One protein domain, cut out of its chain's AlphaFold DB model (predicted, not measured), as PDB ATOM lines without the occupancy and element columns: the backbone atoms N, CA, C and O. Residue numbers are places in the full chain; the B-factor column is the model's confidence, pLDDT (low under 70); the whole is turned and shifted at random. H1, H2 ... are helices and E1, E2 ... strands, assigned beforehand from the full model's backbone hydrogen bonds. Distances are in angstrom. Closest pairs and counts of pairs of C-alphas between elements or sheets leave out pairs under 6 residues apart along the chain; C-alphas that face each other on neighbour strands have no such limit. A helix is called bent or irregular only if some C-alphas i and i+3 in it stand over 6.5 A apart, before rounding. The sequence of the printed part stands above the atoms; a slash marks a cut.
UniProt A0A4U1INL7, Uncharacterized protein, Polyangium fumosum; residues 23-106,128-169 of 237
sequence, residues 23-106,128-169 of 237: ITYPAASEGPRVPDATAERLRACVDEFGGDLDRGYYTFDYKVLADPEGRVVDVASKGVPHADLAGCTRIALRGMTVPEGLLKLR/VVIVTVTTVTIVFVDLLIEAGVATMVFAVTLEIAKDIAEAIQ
ATOM      1  N   ILE A  23     169.810 378.355 255.474       89.19
ATOM      2  CA  ILE A  23     170.468 378.741 254.220       89.19
ATOM      3  C   ILE A  23     169.946 377.893 253.057       89.19
ATOM      4  O   ILE A  23     169.909 376.663 253.134       89.19
ATOM      5  N   THR A  24     169.630 378.559 251.952       87.56
ATOM      6  CA  THR A  24     169.301 377.964 250.659       87.56
ATOM      7  C   THR A  24     170.025 378.735 249.551       87.56
ATOM      8  O   THR A  24     170.193 379.949 249.627       87.56
ATOM      9  N   TYR A  25     170.446 378.035 248.498       82.69
ATOM     10  CA  TYR A  25     170.941 378.647 247.261       82.69
ATOM     11  C   TYR A  25     169.963 378.330 246.120       82.69
ATOM     12  O   TYR A  25     169.374 377.241 246.131       82.69
ATOM     13  N   PRO A  26     169.778 379.218 245.127       77.75
ATOM     14  CA  PRO A  26     168.935 378.925 243.973       77.75
ATOM     15  C   PRO A  26     169.438 377.678 243.232       77.75
ATOM     16  O   PRO A  26     170.621 377.556 242.926       77.75
ATOM     17  N   ALA A  27     168.542 376.739 242.915       62.88
ATOM     18  CA  ALA A  27     168.916 375.435 242.350       62.88
ATOM     19  C   ALA A  27     169.600 375.506 240.967       62.88
ATOM     20  O   ALA A  27     170.294 374.568 240.583       62.88
ATOM     21  N   ALA A  28     169.412 376.607 240.233       63.78
ATOM     22  CA  ALA A  28     169.953 376.838 238.892       63.78
ATOM     23  C   ALA A  28     170.988 377.977 238.849       63.78
ATOM     24  O   ALA A  28     171.173 378.612 237.816       63.78
ATOM     25  N   SER A  29     171.628 378.290 239.976       65.94
ATOM     26  CA  SER A  29     172.612 379.368 240.021       65.94
ATOM     27  C   SER A  29     173.966 378.926 239.460       65.94
ATOM     28  O   SER A  29     174.636 378.071 240.049       65.94
ATOM     29  N   GLU A  30     174.400 379.546 238.368       66.81
ATOM     30  CA  GLU A  30     175.773 379.446 237.877       66.81
ATOM     31  C   GLU A  30     176.597 380.604 238.458       66.81
ATOM     32  O   GLU A  30     176.280 381.767 238.234       66.81
ATOM     33  N   GLY A  31     177.637 380.304 239.242       73.69
ATOM     34  CA  GLY A  31     178.519 381.331 239.801       73.69
ATOM     35  C   GLY A  31     179.218 380.918 241.096       73.69
ATOM     36  O   GLY A  31     178.898 379.876 241.681       73.69
ATOM     37  N   PRO A  32     180.195 381.717 241.562       86.38
ATOM     38  CA  PRO A  32     180.820 381.484 242.852       86.38
ATOM     39  C   PRO A  32     179.794 381.699 243.966       86.38
ATOM     40  O   PRO A  32     178.963 382.603 243.910       86.38
ATOM     41  N   ARG A  33     179.873 380.877 245.010       89.12
ATOM     42  CA  ARG A  33     179.108 381.090 246.241       89.12
ATOM     43  C   ARG A  33     179.908 381.953 247.196       89.12
ATOM     44  O   ARG A  33     181.142 381.905 247.194       89.12
ATOM     45  N   VAL A  34     179.200 382.715 248.025       89.75
ATOM     46  CA  VAL A  34     179.828 383.337 249.190       89.75
ATOM     47  C   VAL A  34     180.517 382.251 250.034       89.75
ATOM     48  O   VAL A  34     179.999 381.136 250.113       89.75
ATOM     49  N   PRO A  35     181.681 382.528 250.648       91.56
ATOM     50  CA  PRO A  35     182.361 381.536 251.477       91.56
ATOM     51  C   PRO A  35     181.448 381.015 252.592       91.56
ATOM     52  O   PRO A  35     180.774 381.814 253.244       91.56
ATOM     53  N   ASP A  36     181.472 379.707 252.864       91.00
ATOM     54  CA  ASP A  36     180.559 379.066 253.828       91.00
ATOM     55  C   ASP A  36     180.611 379.725 255.215       91.00
ATOM     56  O   ASP A  36     179.581 379.980 255.832       91.00
ATOM     57  N   ALA A  37     181.807 380.104 255.680       90.88
ATOM     58  CA  ALA A  37     181.973 380.817 256.947       90.88
ATOM     59  C   ALA A  37     181.280 382.193 256.957       90.88
ATOM     60  O   ALA A  37     180.781 382.629 257.992       90.88
ATOM     61  N   THR A  38     181.246 382.888 255.818       93.38
ATOM     62  CA  THR A  38     180.512 384.150 255.666       93.38
ATOM     63  C   THR A  38     179.010 383.894 255.617       93.38
ATOM     64  O   THR A  38     178.262 384.596 256.292       93.38
ATOM     65  N   ALA A  39     178.574 382.872 254.875       94.00
ATOM     66  CA  ALA A  39     177.169 382.484 254.780       94.00
ATOM     67  C   ALA A  39     176.587 382.125 256.158       94.00
ATOM     68  O   ALA A  39     175.517 382.606 256.523       94.00
ATOM     69  N   GLU A  40     177.331 381.371 256.969       94.88
ATOM     70  CA  GLU A  40     176.939 381.022 258.338       94.88
ATOM     71  C   GLU A  40     176.869 382.234 259.272       94.88
ATOM     72  O   GLU A  40     175.963 382.326 260.098       94.88
ATOM     73  N   ARG A  41     177.778 383.207 259.134       94.12
ATOM     74  CA  ARG A  41     177.693 384.456 259.910       94.12
ATOM     75  C   ARG A  41     176.492 385.303 259.499       94.12
ATOM     76  O   ARG A  41     175.838 385.872 260.365       94.12
ATOM     77  N   LEU A  42     176.176 385.364 258.204       93.94
ATOM     78  CA  LEU A  42     174.964 386.027 257.716       93.94
ATOM     79  C   LEU A  42     173.704 385.330 258.241       93.94
ATOM     80  O   LEU A  42     172.787 386.003 258.704       93.94
ATOM     81  N   ARG A  43     173.690 383.993 258.250       94.56
ATOM     82  CA  ARG A  43     172.614 383.197 258.850       94.56
ATOM     83  C   ARG A  43     172.457 383.494 260.335       94.56
ATOM     84  O   ARG A  43     171.330 383.670 260.767       94.56
ATOM     85  N   ALA A  44     173.548 383.606 261.092       93.38
ATOM     86  CA  ALA A  44     173.493 383.967 262.508       93.38
ATOM     87  C   ALA A  44     172.897 385.369 262.734       93.38
ATOM     88  O   ALA A  44     172.046 385.528 263.599       93.38
ATOM     89  N   CYS A  45     173.257 386.361 261.911       91.69
ATOM     90  CA  CYS A  45     172.636 387.691 261.974       91.69
ATOM     91  C   CYS A  45     171.127 387.646 261.725       91.69
ATOM     92  O   CYS A  45     170.355 388.356 262.361       91.69
ATOM     93  N   VAL A  46     170.705 386.821 260.772       91.25
ATOM     94  CA  VAL A  46     169.293 386.627 260.454       91.25
ATOM     95  C   VAL A  46     168.564 385.848 261.551       91.25
ATOM     96  O   VAL A  46     167.413 386.142 261.843       91.25
ATOM     97  N   ASP A  47     169.216 384.871 262.168       91.38
ATOM     98  CA  ASP A  47     168.668 384.120 263.298       91.38
ATOM     99  C   ASP A  47     168.407 385.036 264.502       91.38
ATOM    100  O   ASP A  47     167.379 384.918 265.163       91.38
ATOM    101  N   GLU A  48     169.310 385.990 264.739       89.19
ATOM    102  CA  GLU A  48     169.228 386.938 265.851       89.19
ATOM    103  C   GLU A  48     168.230 388.079 265.599       89.19
ATOM    104  O   GLU A  48     167.433 388.392 266.479       89.19
ATOM    105  N   PHE A  49     168.238 388.683 264.403       87.62
ATOM    106  CA  PHE A  49     167.479 389.914 264.111       87.62
ATOM    107  C   PHE A  49     166.368 389.748 263.063       87.62
ATOM    108  O   PHE A  49     165.592 390.668 262.822       87.62
ATOM    109  N   GLY A  50     166.285 388.604 262.384       80.25
ATOM    110  CA  GLY A  50     165.315 388.373 261.308       80.25
ATOM    111  C   GLY A  50     163.889 388.135 261.804       80.25
ATOM    112  O   GLY A  50     162.948 388.322 261.038       80.25
ATOM    113  N   GLY A  51     163.717 387.758 263.076       78.81
ATOM    114  CA  GLY A  51     162.404 387.578 263.704       78.81
ATOM    115  C   GLY A  51     161.605 388.874 263.872       78.81
ATOM    116  O   GLY A  51     160.382 388.814 263.972       78.81
ATOM    117  N   ASP A  52     162.281 390.026 263.841       75.88
ATOM    118  CA  ASP A  52     161.663 391.355 263.934       75.88
ATOM    119  C   ASP A  52     161.126 391.857 262.584       75.88
ATOM    120  O   ASP A  52     160.544 392.940 262.498       75.88
ATOM    121  N   LEU A  53     161.333 391.092 261.507       77.31
ATOM    122  CA  LEU A  53     160.824 391.426 260.185       77.31
ATOM    123  C   LEU A  53     159.376 390.962 260.023       77.31
ATOM    124  O   LEU A  53     159.000 389.852 260.410       77.31
ATOM    125  N   ASP A  54     158.578 391.795 259.358       81.12
ATOM    126  CA  ASP A  54     157.262 391.386 258.887       81.12
ATOM    127  C   ASP A  54     157.369 390.201 257.914       81.12
ATOM    128  O   ASP A  54     158.404 389.908 257.308       81.12
ATOM    129  N   ARG A  55     156.250 389.499 257.723       84.69
ATOM    130  CA  ARG A  55     156.164 388.445 256.709       84.69
ATOM    131  C   ARG A  55     156.455 389.031 255.329       84.69
ATOM    132  O   ARG A  55     155.714 389.892 254.857       84.69
ATOM    133  N   GLY A  56     157.438 388.474 254.628       83.75
ATOM    134  CA  GLY A  56     157.733 388.912 253.271       83.75
ATOM    135  C   GLY A  56     159.057 388.421 252.710       83.75
ATOM    136  O   GLY A  56     159.756 387.600 253.306       83.75
ATOM    137  N   TYR A  57     159.369 388.957 251.531       82.06
ATOM    138  CA  TYR A  57     160.633 388.768 250.836       82.06
ATOM    139  C   TYR A  57     161.426 390.068 250.885       82.06
ATOM    140  O   TYR A  57     160.923 391.116 250.480       82.06
ATOM    141  N   TYR A  58     162.665 389.984 251.356       82.38
ATOM    142  CA  TYR A  58     163.570 391.120 251.473       82.38
ATOM    143  C   TYR A  58     164.817 390.866 250.643       82.38
ATOM    144  O   TYR A  58     165.413 389.799 250.754       82.38
ATOM    145  N   THR A  59     165.235 391.849 249.853       83.19
ATOM    146  CA  THR A  59     166.485 391.781 249.093       83.19
ATOM    147  C   THR A  59     167.464 392.804 249.635       83.19
ATOM    148  O   THR A  59     167.132 393.981 249.782       83.19
ATOM    149  N   PHE A  60     168.674 392.343 249.925       85.25
ATOM    150  CA  PHE A  60     169.767 393.152 250.431       85.25
ATOM    151  C   PHE A  60     170.933 393.098 249.456       85.25
ATOM    152  O   PHE A  60     171.559 392.050 249.279       85.25
ATOM    153  N   ASP A  61     171.246 394.247 248.869       85.19
ATOM    154  CA  ASP A  61     172.390 394.384 247.980       85.19
ATOM    155  C   ASP A  61     173.609 394.793 248.803       85.19
ATOM    156  O   ASP A  61     173.596 395.834 249.469       85.19
ATOM    157  N   TYR A  62     174.673 393.999 248.739       87.88
ATOM    158  CA  TYR A  62     175.957 394.306 249.355       87.88
ATOM    159  C   TYR A  62     177.039 394.442 248.299       87.88
ATOM    160  O   TYR A  62     177.236 393.568 247.457       87.88
ATOM    161  N   LYS A  63     177.803 395.522 248.409       89.81
ATOM    162  CA  LYS A  63     179.027 395.733 247.648       89.81
ATOM    163  C   LYS A  63     180.206 395.707 248.609       89.81
ATOM    164  O   LYS A  63     180.334 396.578 249.467       89.81
ATOM    165  N   VAL A  64     181.040 394.689 248.466       90.25
ATOM    166  CA  VAL A  64     182.220 394.434 249.283       90.25
ATOM    167  C   VAL A  64     183.454 394.855 248.503       90.25
ATOM    168  O   VAL A  64     183.664 394.383 247.394       90.25
ATOM    169  N   LEU A  65     184.282 395.712 249.085       89.38
ATOM    170  CA  LEU A  65     185.586 396.066 248.538       89.38
ATOM    171  C   LEU A  65     186.664 395.308 249.307       89.38
ATOM    172  O   LEU A  65     186.709 395.378 250.537       89.38
ATOM    173  N   ALA A  66     187.537 394.611 248.588       88.88
ATOM    174  CA  ALA A  66     188.704 393.941 249.133       88.88
ATOM    175  C   ALA A  66     190.006 394.527 248.576       88.88
ATOM    176  O   ALA A  66     190.074 394.983 247.430       88.88
ATOM    177  N   ASP A  67     191.040 394.503 249.411       85.81
ATOM    178  CA  ASP A  67     192.408 394.815 249.014       85.81
ATOM    179  C   ASP A  67     193.019 393.687 248.151       85.81
ATOM    180  O   ASP A  67     192.414 392.617 247.995       85.81
ATOM    181  N   PRO A  68     194.207 393.903 247.554       81.69
ATOM    182  CA  PRO A  68     194.866 392.896 246.722       81.69
ATOM    183  C   PRO A  68     195.192 391.589 247.459       81.69
ATOM    184  O   PRO A  68     195.368 390.552 246.817       81.69
ATOM    185  N   GLU A  69     195.263 391.621 248.792       84.31
ATOM    186  CA  GLU A  69     195.489 390.452 249.644       84.31
ATOM    187  C   GLU A  69     194.187 389.700 249.976       84.31
ATOM    188  O   GLU A  69     194.221 388.670 250.650       84.31
ATOM    189  N   GLY A  70     193.036 390.186 249.501       84.00
ATOM    190  CA  GLY A  70     191.733 389.576 249.741       84.00
ATOM    191  C   GLY A  70     191.136 389.895 251.108       84.00
ATOM    192  O   GLY A  70     190.216 389.195 251.545       84.00
ATOM    193  N   ARG A  71     191.633 390.931 251.796       88.19
ATOM    194  CA  ARG A  71     191.024 391.441 253.027       88.19
ATOM    195  C   ARG A  71     189.964 392.471 252.678       88.19
ATOM    196  O   ARG A  71     190.204 393.386 251.898       88.19
ATOM    197  N   VAL A  72     188.797 392.347 253.296       88.50
ATOM    198  CA  VAL A  72     187.708 393.305 253.104       88.50
ATOM    199  C   VAL A  72     188.038 394.629 253.792       88.50
ATOM    200  O   VAL A  72     188.299 394.669 254.993       88.50
ATOM    201  N   VAL A  73     187.998 395.715 253.026       86.69
ATOM    202  CA  VAL A  73     188.293 397.082 253.482       86.69
ATOM    203  C   VAL A  73     187.043 397.950 253.586       86.69
ATOM    204  O   VAL A  73     187.008 398.864 254.410       86.69
ATOM    205  N   ASP A  74     186.002 397.655 252.803       84.88
ATOM    206  CA  ASP A  74     184.725 398.363 252.868       84.88
ATOM    207  C   ASP A  74     183.541 397.455 252.508       84.88
ATOM    208  O   ASP A  74     183.679 396.483 251.764       84.88
ATOM    209  N   VAL A  75     182.370 397.775 253.059       86.06
ATOM    210  CA  VAL A  75     181.100 397.106 252.760       86.06
ATOM    211  C   VAL A  75     180.000 398.160 252.696       86.06
ATOM    212  O   VAL A  75     179.581 398.698 253.723       86.06
ATOM    213  N   ALA A  76     179.494 398.408 251.493       83.56
ATOM    214  CA  ALA A  76     178.291 399.196 251.270       83.56
ATOM    215  C   ALA A  76     177.070 398.272 251.200       83.56
ATOM    216  O   ALA A  76     177.162 397.154 250.693       83.56
ATOM    217  N   SER A  77     175.922 398.738 251.697       83.56
ATOM    218  CA  SER A  77     174.672 397.978 251.659       83.56
ATOM    219  C   SER A  77     173.481 398.847 251.266       83.56
ATOM    220  O   SER A  77     173.452 400.036 251.586       83.56
ATOM    221  N   LYS A  78     172.489 398.245 250.604       79.69
ATOM    222  CA  LYS A  78     171.203 398.862 250.252       79.69
ATOM    223  C   LYS A  78     170.049 397.933 250.639       79.69
ATOM    224  O   LYS A  78     170.203 396.717 250.642       79.69
ATOM    225  N   GLY A  79     168.898 398.523 250.964       71.38
ATOM    226  CA  GLY A  79     167.641 397.787 251.146       71.38
ATOM    227  C   GLY A  79     167.479 397.094 252.499       71.38
ATOM    228  O   GLY A  79     166.504 396.376 252.683       71.38
ATOM    229  N   VAL A  80     168.397 397.298 253.451       71.75
ATOM    230  CA  VAL A  80     168.307 396.660 254.775       71.75
ATOM    231  C   VAL A  80     167.372 397.469 255.689       71.75
ATOM    232  O   VAL A  80     167.692 398.622 255.979       71.75
ATOM    233  N   PRO A  81     166.240 396.903 256.151       62.81
ATOM    234  CA  PRO A  81     165.176 397.649 256.824       62.81
ATOM    235  C   PRO A  81     165.489 397.990 258.286       62.81
ATOM    236  O   PRO A  81     164.918 398.939 258.813       62.81
ATOM    237  N   HIS A  82     166.388 397.244 258.940       74.75
ATOM    238  CA  HIS A  82     166.711 397.415 260.359       74.75
ATOM    239  C   HIS A  82     168.196 397.724 260.580       74.75
ATOM    240  O   HIS A  82     169.065 397.089 259.975       74.75
ATOM    241  N   ALA A  83     168.493 398.675 261.472       75.62
ATOM    242  CA  ALA A  83     169.855 399.133 261.742       75.62
ATOM    243  C   ALA A  83     170.747 398.026 262.333       75.62
ATOM    244  O   ALA A  83     171.892 397.884 261.903       75.62
ATOM    245  N   ASP A  84     170.216 397.209 263.248       80.81
ATOM    246  CA  ASP A  84     170.988 396.136 263.892       80.81
ATOM    247  C   ASP A  84     171.271 394.977 262.933       80.81
ATOM    248  O   ASP A  84     172.411 394.519 262.842       80.81
ATOM    249  N   LEU A  85     170.284 394.591 262.111       83.44
ATOM    250  CA  LEU A  85     170.490 393.609 261.047       83.44
ATOM    251  C   LEU A  85     171.533 394.123 260.045       83.44
ATOM    252  O   LEU A  85     172.458 393.392 259.702       83.44
ATOM    253  N   ALA A  86     171.445 395.395 259.634       82.00
ATOM    254  CA  ALA A  86     172.428 396.024 258.749       82.00
ATOM    255  C   ALA A  86     173.832 396.093 259.367       82.00
ATOM    256  O   ALA A  86     174.833 395.943 258.664       82.00
ATOM    257  N   GLY A  87     173.923 396.347 260.672       82.19
ATOM    258  CA  GLY A  87     175.177 396.351 261.415       82.19
ATOM    259  C   GLY A  87     175.806 394.961 261.455       82.19
ATOM    260  O   GLY A  87     176.964 394.799 261.059       82.19
ATOM    261  N   CYS A  88     175.028 393.958 261.864       90.50
ATOM    262  CA  CYS A  88     175.483 392.577 261.979       90.50
ATOM    263  C   CYS A  88     175.964 392.025 260.632       90.50
ATOM    264  O   CYS A  88     177.080 391.511 260.531       90.50
ATOM    265  N   THR A  89     175.181 392.189 259.565       91.38
ATOM    266  CA  THR A  89     175.530 391.657 258.239       91.38
ATOM    267  C   THR A  89     176.770 392.332 257.653       91.38
ATOM    268  O   THR A  89     177.617 391.657 257.066       91.38
ATOM    269  N   ARG A  90     176.954 393.644 257.865       87.56
ATOM    270  CA  ARG A  90     178.199 394.336 257.487       87.56
ATOM    271  C   ARG A  90     179.403 393.800 258.254       87.56
ATOM    272  O   ARG A  90     180.466 393.652 257.658       87.56
ATOM    273  N   ILE A  91     179.264 393.503 259.547       88.38
ATOM    274  CA  ILE A  91     180.341 392.892 260.344       88.38
ATOM    275  C   ILE A  91     180.664 391.489 259.813       88.38
ATOM    276  O   ILE A  91     181.836 391.176 259.598       88.38
ATOM    277  N   ALA A  92     179.642 390.679 259.527       91.69
ATOM    278  CA  ALA A  92     179.806 389.349 258.944       91.69
ATOM    279  C   ALA A  92     180.582 389.395 257.616       91.69
ATOM    280  O   ALA A  92     181.526 388.625 257.427       91.69
ATOM    281  N   LEU A  93     180.235 390.336 256.730       92.88
ATOM    282  CA  LEU A  93     180.893 390.529 255.435       92.88
ATOM    283  C   LEU A  93     182.296 391.129 255.553       92.88
ATOM    284  O   LEU A  93     183.175 390.750 254.789       92.88
ATOM    285  N   ARG A  94     182.560 392.008 256.529       89.94
ATOM    286  CA  ARG A  94     183.926 392.489 256.823       89.94
ATOM    287  C   ARG A  94     184.850 391.369 257.294       89.94
ATOM    288  O   ARG A  94     186.047 391.421 257.046       89.94
ATOM    289  N   GLY A  95     184.298 390.353 257.956       87.88
ATOM    290  CA  GLY A  95     185.021 389.143 258.344       87.88
ATOM    291  C   GLY A  95     185.173 388.110 257.222       87.88
ATOM    292  O   GLY A  95     185.622 386.992 257.496       87.88
ATOM    293  N   MET A  96     184.755 388.424 255.991       92.06
ATOM    294  CA  MET A  96     184.895 387.525 254.851       92.06
ATOM    295  C   MET A  96     186.361 387.417 254.428       92.06
ATOM    296  O   MET A  96     187.030 388.418 254.186       92.06
ATOM    297  N   THR A  97     186.829 386.182 254.268       86.19
ATOM    298  CA  THR A  97     188.114 385.884 253.632       86.19
ATOM    299  C   THR A  97     187.859 385.543 252.173       86.19
ATOM    300  O   THR A  97     187.156 384.571 251.888       86.19
ATOM    301  N   VAL A  98     188.413 386.327 251.247       85.69
ATOM    302  CA  VAL A  98     188.282 386.051 249.811       85.69
ATOM    303  C   VAL A  98     189.091 384.790 249.463       85.69
ATOM    304  O   VAL A  98     190.294 384.757 249.724       85.69
ATOM    305  N   PRO A  99     188.477 383.744 248.875       83.06
ATOM    306  CA  PRO A  99     189.199 382.537 248.483       83.06
ATOM    307  C   PRO A  99     190.325 382.832 247.485       83.06
ATOM    308  O   PRO A  99     190.118 383.547 246.504       83.06
ATOM    309  N   GLU A 100     191.492 382.205 247.662       82.12
ATOM    310  CA  GLU A 100     192.658 382.411 246.782       82.12
ATOM    311  C   GLU A 100     192.358 382.149 245.299       82.12
ATOM    312  O   GLU A 100     192.924 382.799 244.420       82.12
ATOM    313  N   GLY A 101     191.455 381.209 245.000       78.62
ATOM    314  CA  GLY A 101     191.019 380.928 243.629       78.62
ATOM    315  C   GLY A 101     190.395 382.145 242.939       78.62
ATOM    316  O   GLY A 101     190.618 382.344 241.749       78.62
ATOM    317  N   LEU A 102     189.692 382.996 243.693       79.12
ATOM    318  CA  LEU A 102     189.118 384.243 243.190       79.12
ATOM    319  C   LEU A 102     190.177 385.341 243.058       79.12
ATOM    320  O   LEU A 102     190.156 386.096 242.092       79.12
ATOM    321  N   LEU A 103     191.161 385.383 243.963       78.38
ATOM    322  CA  LEU A 103     192.299 386.306 243.849       78.38
ATOM    323  C   LEU A 103     193.147 386.016 242.603       78.38
ATOM    324  O   LEU A 103     193.656 386.936 241.968       78.38
ATOM    325  N   LYS A 104     193.259 384.746 242.197       73.62
ATOM    326  CA  LYS A 104     193.964 384.348 240.968       73.62
ATOM    327  C   LYS A 104     193.268 384.821 239.691       73.62
ATOM    328  O   LYS A 104     193.959 385.016 238.695       73.62
ATOM    329  N   LEU A 105     191.958 385.088 239.713       68.75
ATOM    330  CA  LEU A 105     191.264 385.708 238.573       68.75
ATOM    331  C   LEU A 105     191.804 387.115 238.271       68.75
ATOM    332  O   LEU A 105     191.756 387.548 237.126       68.75
ATOM    333  N   ARG A 106     192.413 387.792 239.257       63.69
ATOM    334  CA  ARG A 106     193.164 389.045 239.056       63.69
ATOM    335  C   ARG A 106     194.426 388.864 238.215       63.69
ATOM    336  O   ARG A 106     194.841 389.795 237.533       63.69
ATOM    337  N   VAL A 128     181.847 387.322 233.104       42.06
ATOM    338  CA  VAL A 128     182.918 388.222 233.562       42.06
ATOM    339  C   VAL A 128     182.453 389.649 233.293       42.06
ATOM    340  O   VAL A 128     182.603 390.183 232.192       42.06
ATOM    341  N   VAL A 129     181.841 390.254 234.305       43.97
ATOM    342  CA  VAL A 129     181.325 391.622 234.265       43.97
ATOM    343  C   VAL A 129     182.494 392.613 234.288       43.97
ATOM    344  O   VAL A 129     183.212 392.729 235.274       43.97
ATOM    345  N   ILE A 130     182.669 393.324 233.170       38.41
ATOM    346  CA  ILE A 130     183.393 394.596 232.991       38.41
ATOM    347  C   ILE A 130     184.719 394.704 233.767       38.41
ATOM    348  O   ILE A 130     184.797 395.263 234.860       38.41
ATOM    349  N   VAL A 131     185.812 394.298 233.116       38.22
ATOM    350  CA  VAL A 131     187.162 394.730 233.496       38.22
ATOM    351  C   VAL A 131     187.295 396.213 233.146       38.22
ATOM    352  O   VAL A 131     187.673 396.575 232.031       38.22
ATOM    353  N   THR A 132     186.987 397.102 234.091       42.09
ATOM    354  CA  THR A 132     187.666 398.402 234.075       42.09
ATOM    355  C   THR A 132     189.110 398.136 234.483       42.09
ATOM    356  O   THR A 132     189.384 397.223 235.257       42.09
ATOM    357  N   VAL A 133     190.065 398.855 233.899       50.12
ATOM    358  CA  VAL A 133     191.501 398.510 233.904       50.12
ATOM    359  C   VAL A 133     192.112 398.372 235.322       50.12
ATOM    360  O   VAL A 133     193.255 397.938 235.443       50.12
ATOM    361  N   THR A 134     191.369 398.642 236.399       58.72
ATOM    362  CA  THR A 134     191.834 398.736 237.791       58.72
ATOM    363  C   THR A 134     191.139 397.820 238.818       58.72
ATOM    364  O   THR A 134     191.690 397.644 239.900       58.72
ATOM    365  N   THR A 135     190.006 397.166 238.526       65.75
ATOM    366  CA  THR A 135     189.282 396.349 239.534       65.75
ATOM    367  C   THR A 135     188.699 395.061 238.956       65.75
ATOM    368  O   THR A 135     188.161 395.069 237.849       65.75
ATOM    369  N   VAL A 136     188.764 393.960 239.713       76.50
ATOM    370  CA  VAL A 136     188.070 392.702 239.378       76.50
ATOM    371  C   VAL A 136     186.756 392.651 240.143       76.50
ATOM    372  O   VAL A 136     186.769 392.664 241.372       76.50
ATOM    373  N   THR A 137     185.641 392.569 239.422       81.56
ATOM    374  CA  THR A 137     184.300 392.465 240.006       81.56
ATOM    375  C   THR A 137     183.811 391.025 239.922       81.56
ATOM    376  O   THR A 137     183.829 390.414 238.856       81.56
ATOM    377  N   ILE A 138     183.368 390.480 241.050       84.69
ATOM    378  CA  ILE A 138     182.842 389.126 241.192       84.69
ATOM    379  C   ILE A 138     181.440 389.238 241.775       84.69
ATOM    380  O   ILE A 138     181.262 389.729 242.888       84.69
ATOM    381  N   VAL A 139     180.448 388.763 241.033       86.69
ATOM    382  CA  VAL A 139     179.071 388.655 241.522       86.69
ATOM    383  C   VAL A 139     178.886 387.244 242.066       86.69
ATOM    384  O   VAL A 139     179.107 386.266 241.349       86.69
ATOM    385  N   PHE A 140     178.548 387.133 243.349       87.62
ATOM    386  CA  PHE A 140     178.224 385.845 243.946       87.62
ATOM    387  C   PHE A 140     176.785 385.456 243.632       87.62
ATOM    388  O   PHE A 140     175.917 386.304 243.442       87.62
ATOM    389  N   VAL A 141     176.538 384.152 243.637       89.94
ATOM    390  CA  VAL A 141     175.184 383.608 243.677       89.94
ATOM    391  C   VAL A 141     174.453 384.132 244.911       89.94
ATOM    392  O   VAL A 141     175.006 384.095 246.015       89.94
ATOM    393  N   ASP A 142     173.197 384.533 244.718       89.94
ATOM    394  CA  ASP A 142     172.309 384.953 245.797       89.94
ATOM    395  C   ASP A 142     172.241 383.909 246.918       89.94
ATOM    396  O   ASP A 142     171.997 382.719 246.694       89.94
ATOM    397  N   LEU A 143     172.424 384.378 248.147       91.12
ATOM    398  CA  LEU A 143     172.241 383.579 249.351       91.12
ATOM    399  C   LEU A 143     170.836 383.841 249.899       91.12
ATOM    400  O   LEU A 143     170.520 384.970 250.266       91.12
ATOM    401  N   LEU A 144     170.004 382.805 249.983       91.44
ATOM    402  CA  LEU A 144     168.675 382.900 250.575       91.44
ATOM    403  C   LEU A 144     168.733 382.397 252.013       91.44
ATOM    404  O   LEU A 144     169.228 381.300 252.270       91.44
ATOM    405  N   ILE A 145     168.212 383.184 252.950       91.00
ATOM    406  CA  ILE A 145     168.071 382.787 254.347       91.00
ATOM    407  C   ILE A 145     166.605 382.908 254.750       91.00
ATOM    408  O   ILE A 145     166.005 383.976 254.661       91.00
ATOM    409  N   GLU A 146     166.024 381.799 255.190       88.56
ATOM    410  CA  GLU A 146     164.656 381.732 255.705       88.56
ATOM    411  C   GLU A 146     164.689 381.810 257.231       88.56
ATOM    412  O   GLU A 146     165.354 380.988 257.857       88.56
ATOM    413  N   ALA A 147     163.966 382.756 257.832       86.44
ATOM    414  CA  ALA A 147     163.765 382.827 259.279       86.44
ATOM    415  C   ALA A 147     162.295 383.117 259.588       86.44
ATOM    416  O   ALA A 147     161.748 384.153 259.209       86.44
ATOM    417  N   GLY A 148     161.634 382.174 260.260       83.62
ATOM    418  CA  GLY A 148     160.212 382.276 260.582       83.62
ATOM    419  C   GLY A 148     159.336 382.451 259.336       83.62
ATOM    420  O   GLY A 148     159.154 381.517 258.559       83.62
ATOM    421  N   VAL A 149     158.758 383.646 259.177       81.50
ATOM    422  CA  VAL A 149     157.847 384.012 258.075       81.50
ATOM    423  C   VAL A 149     158.489 384.933 257.032       81.50
ATOM    424  O   VAL A 149     157.799 385.374 256.112       81.50
ATOM    425  N   ALA A 150     159.778 385.236 257.179       85.25
ATOM    426  CA  ALA A 150     160.523 386.097 256.278       85.25
ATOM    427  C   ALA A 150     161.574 385.298 255.502       85.25
ATOM    428  O   ALA A 150     162.251 384.412 256.033       85.25
ATOM    429  N   THR A 151     161.739 385.651 254.231       87.88
ATOM    430  CA  THR A 151     162.840 385.178 253.392       87.88
ATOM    431  C   THR A 151     163.706 386.365 253.015       87.88
ATOM    432  O   THR A 151     163.224 387.356 252.467       87.88
ATOM    433  N   MET A 152     164.997 386.262 253.297       88.31
ATOM    434  CA  MET A 152     165.983 387.285 252.979       88.31
ATOM    435  C   MET A 152     166.895 386.793 251.868       88.31
ATOM    436  O   MET A 152     167.406 385.677 251.924       88.31
ATOM    437  N   VAL A 153     167.109 387.638 250.872       89.94
ATOM    438  CA  VAL A 153     167.975 387.402 249.722       89.94
ATOM    439  C   VAL A 153     169.169 388.335 249.844       89.94
ATOM    440  O   VAL A 153     169.014 389.552 249.896       89.94
ATOM    441  N   PHE A 154     170.364 387.764 249.902       90.19
ATOM    442  CA  PHE A 154     171.619 388.497 249.988       90.19
ATOM    443  C   PHE A 154     172.324 388.441 248.636       90.19
ATOM    444  O   PHE A 154     172.919 387.419 248.288       90.19
ATOM    445  N   ALA A 155     172.279 389.554 247.906       90.69
ATOM    446  CA  ALA A 155     173.012 389.745 246.661       90.69
ATOM    447  C   ALA A 155     174.372 390.376 246.989       90.69
ATOM    448  O   ALA A 155     174.455 391.549 247.363       90.69
ATOM    449  N   VAL A 156     175.453 389.596 246.906       91.88
ATOM    450  CA  VAL A 156     176.800 390.049 247.289       91.88
ATOM    451  C   VAL A 156     177.668 390.220 246.047       91.88
ATOM    452  O   VAL A 156     177.933 389.271 245.315       91.88
ATOM    453  N   THR A 157     178.162 391.436 245.839       89.19
ATOM    454  CA  THR A 157     179.172 391.759 244.826       89.19
ATOM    455  C   THR A 157     180.494 392.065 245.512       89.19
ATOM    456  O   THR A 157     180.540 392.889 246.421       89.19
ATOM    457  N   LEU A 158     181.573 391.424 245.076       89.00
ATOM    458  CA  LEU A 158     182.933 391.662 245.543       89.00
ATOM    459  C   LEU A 158     183.741 392.394 244.476       89.00
ATOM    460  O   LEU A 158     183.845 391.938 243.344       89.00
ATOM    461  N   GLU A 159     184.364 393.495 244.862       88.19
ATOM    462  CA  GLU A 159     185.343 394.220 244.065       88.19
ATOM    463  C   GLU A 159     186.719 394.045 244.695       88.19
ATOM    464  O   GLU A 159     186.915 394.337 245.871       88.19
ATOM    465  N   ILE A 160     187.676 393.561 243.911       83.50
ATOM    466  CA  ILE A 160     189.070 393.417 244.323       83.50
ATOM    467  C   ILE A 160     189.860 394.528 243.640       83.50
ATOM    468  O   ILE A 160     189.947 394.572 242.405       83.50
ATOM    469  N   ALA A 161     190.423 395.431 244.440       77.50
ATOM    470  CA  ALA A 161     191.288 396.494 243.945       77.50
ATOM    471  C   ALA A 161     192.624 395.926 243.438       77.50
ATOM    472  O   ALA A 161     193.127 394.930 243.967       77.50
ATOM    473  N   LYS A 162     193.231 396.552 242.421       69.50
ATOM    474  CA  LYS A 162     194.570 396.142 241.968       69.50
ATOM    475  C   LYS A 162     195.667 396.544 242.947       69.50
ATOM    476  O   LYS A 162     196.604 395.760 243.100       69.50
ATOM    477  N   ASP A 163     195.494 397.678 243.626       65.62
ATOM    478  CA  ASP A 163     196.442 398.223 244.596       65.62
ATOM    479  C   ASP A 163     195.772 398.579 245.934       65.62
ATOM    480  O   ASP A 163     194.622 399.020 245.991       65.62
ATOM    481  N   ILE A 164     196.528 398.458 247.034       58.50
ATOM    482  CA  ILE A 164     196.071 398.798 248.399       58.50
ATOM    483  C   ILE A 164     195.603 400.259 248.481       58.50
ATOM    484  O   ILE A 164     194.628 400.573 249.162       58.50
ATOM    485  N   ALA A 165     196.275 401.165 247.761       58.84
ATOM    486  CA  ALA A 165     195.912 402.578 247.727       58.84
ATOM    487  C   ALA A 165     194.504 402.808 247.152       58.84
ATOM    488  O   ALA A 165     193.810 403.715 247.600       58.84
ATOM    489  N   GLU A 166     194.070 401.985 246.197       62.09
ATOM    490  CA  GLU A 166     192.726 402.048 245.614       62.09
ATOM    491  C   GLU A 166     191.685 401.401 246.533       62.09
ATOM    492  O   GLU A 166     190.590 401.937 246.681       62.09
ATOM    493  N   ALA A 167     192.048 400.316 247.223       57.97
ATOM    494  CA  ALA A 167     191.200 399.682 248.234       57.97
ATOM    495  C   ALA A 167     190.872 400.651 249.391       57.97
ATOM    496  O   ALA A 167     189.757 400.687 249.907       57.97
ATOM    497  N   ILE A 168     191.848 401.481 249.777       55.59
ATOM    498  CA  ILE A 168     191.743 402.441 250.885       55.59
ATOM    499  C   ILE A 168     191.389 403.852 250.387       55.59
ATOM    500  O   ILE A 168     191.324 404.782 251.196       55.59
ATOM    501  N   GLN A 169     191.111 404.060 249.091       59.75
ATOM    502  CA  GLN A 169     190.549 405.332 248.629       59.75
ATOM    503  C   GLN A 169     189.151 405.499 249.232       59.75
ATOM    504  O   GLN A 169     188.129 405.212 248.610       59.75
TER     505      GLN A 169
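What this domain is: This is residues 23 to 106 and 128 to 169 of the 237 residues of an uncharacterized protein of Polyangium fumosum (UniProt A0A4U1INL7). A twisted five-stranded sheet, with long parallel strands E1 and E5 through its middle, has two helices, H1 and H2, packed side by side on it. E2 borders E1, while E3 and E4 share the other side of E5, and short H3 and H4 lie near one end. The printed part has 126 residues, with four named helices and five named strands in the order H1 E1 E2 H2 H3 E3 E4 E5 H4. The sheet is branched and mixed, the class mixed helices and strands; the whole is compact, with radius of gyration of the C-alphas 14.6 A and spans of 43 by 31 by 22 A.

How they stand to each other: E5, residues 150 to 161, has parallel E1, residues 56 to 66, on one side, with N 60 and O 153 within hydrogen-bond range at 2.8 A. On the other side are antiparallel E3, residues 135 to 139, with N 138 and O 158 at 2.8 A, and E4, residues 143 to 147, with N 145 and O 152 at 2.8 A. E2, residues 72 to 78, forms a hairpin with E1, with N 63 and O 76 at 2.9 A; E4 and E5 form another. H2, residues 83 to 94, is on the sheet over E1 and E2, at a height over the sheet of 9.3 A. H1, residues 36 to 52, is on it over E4 and, with 3 C-alphas, only just over E5; its height is 8.4 A. H1 and H2 touch, opposite ways at a shallow tilt of 4 degrees, the closest C-alphas, Arg 41 and Ala 92, 5.4 A apart. H3, residues 100 to 104, and H4, residues 164 to 167, only graze the sheet. Every O i to N i+4 pair is within hydrogen-bond range in H2 and H3, 11 of 13 in H1; H4 is too short for one.

Where its parts are: E5 spans 34.7 A, E1 31.6 A, H1 24.7 A. H1 begins at C-alpha 36 (180.559, 379.066, 253.828) and is irregular, C-alphas 48 and 51 being 7.2 A apart. H4 ends at C-alpha 167 (191.200, 399.682, 248.234).

The domain as a whole: The C-alphas farthest apart, Val 133 and Gly 148, are 44.2 A apart. Residues 107 to 127 are not printed, and C-alphas 106 and 128 are 11.7 A apart across this cut. Of the links printed whole, none is long. pLDDT is under 70 at residues 27 to 30, 81, 105 to 106, 128 to 135 and 162 to 169.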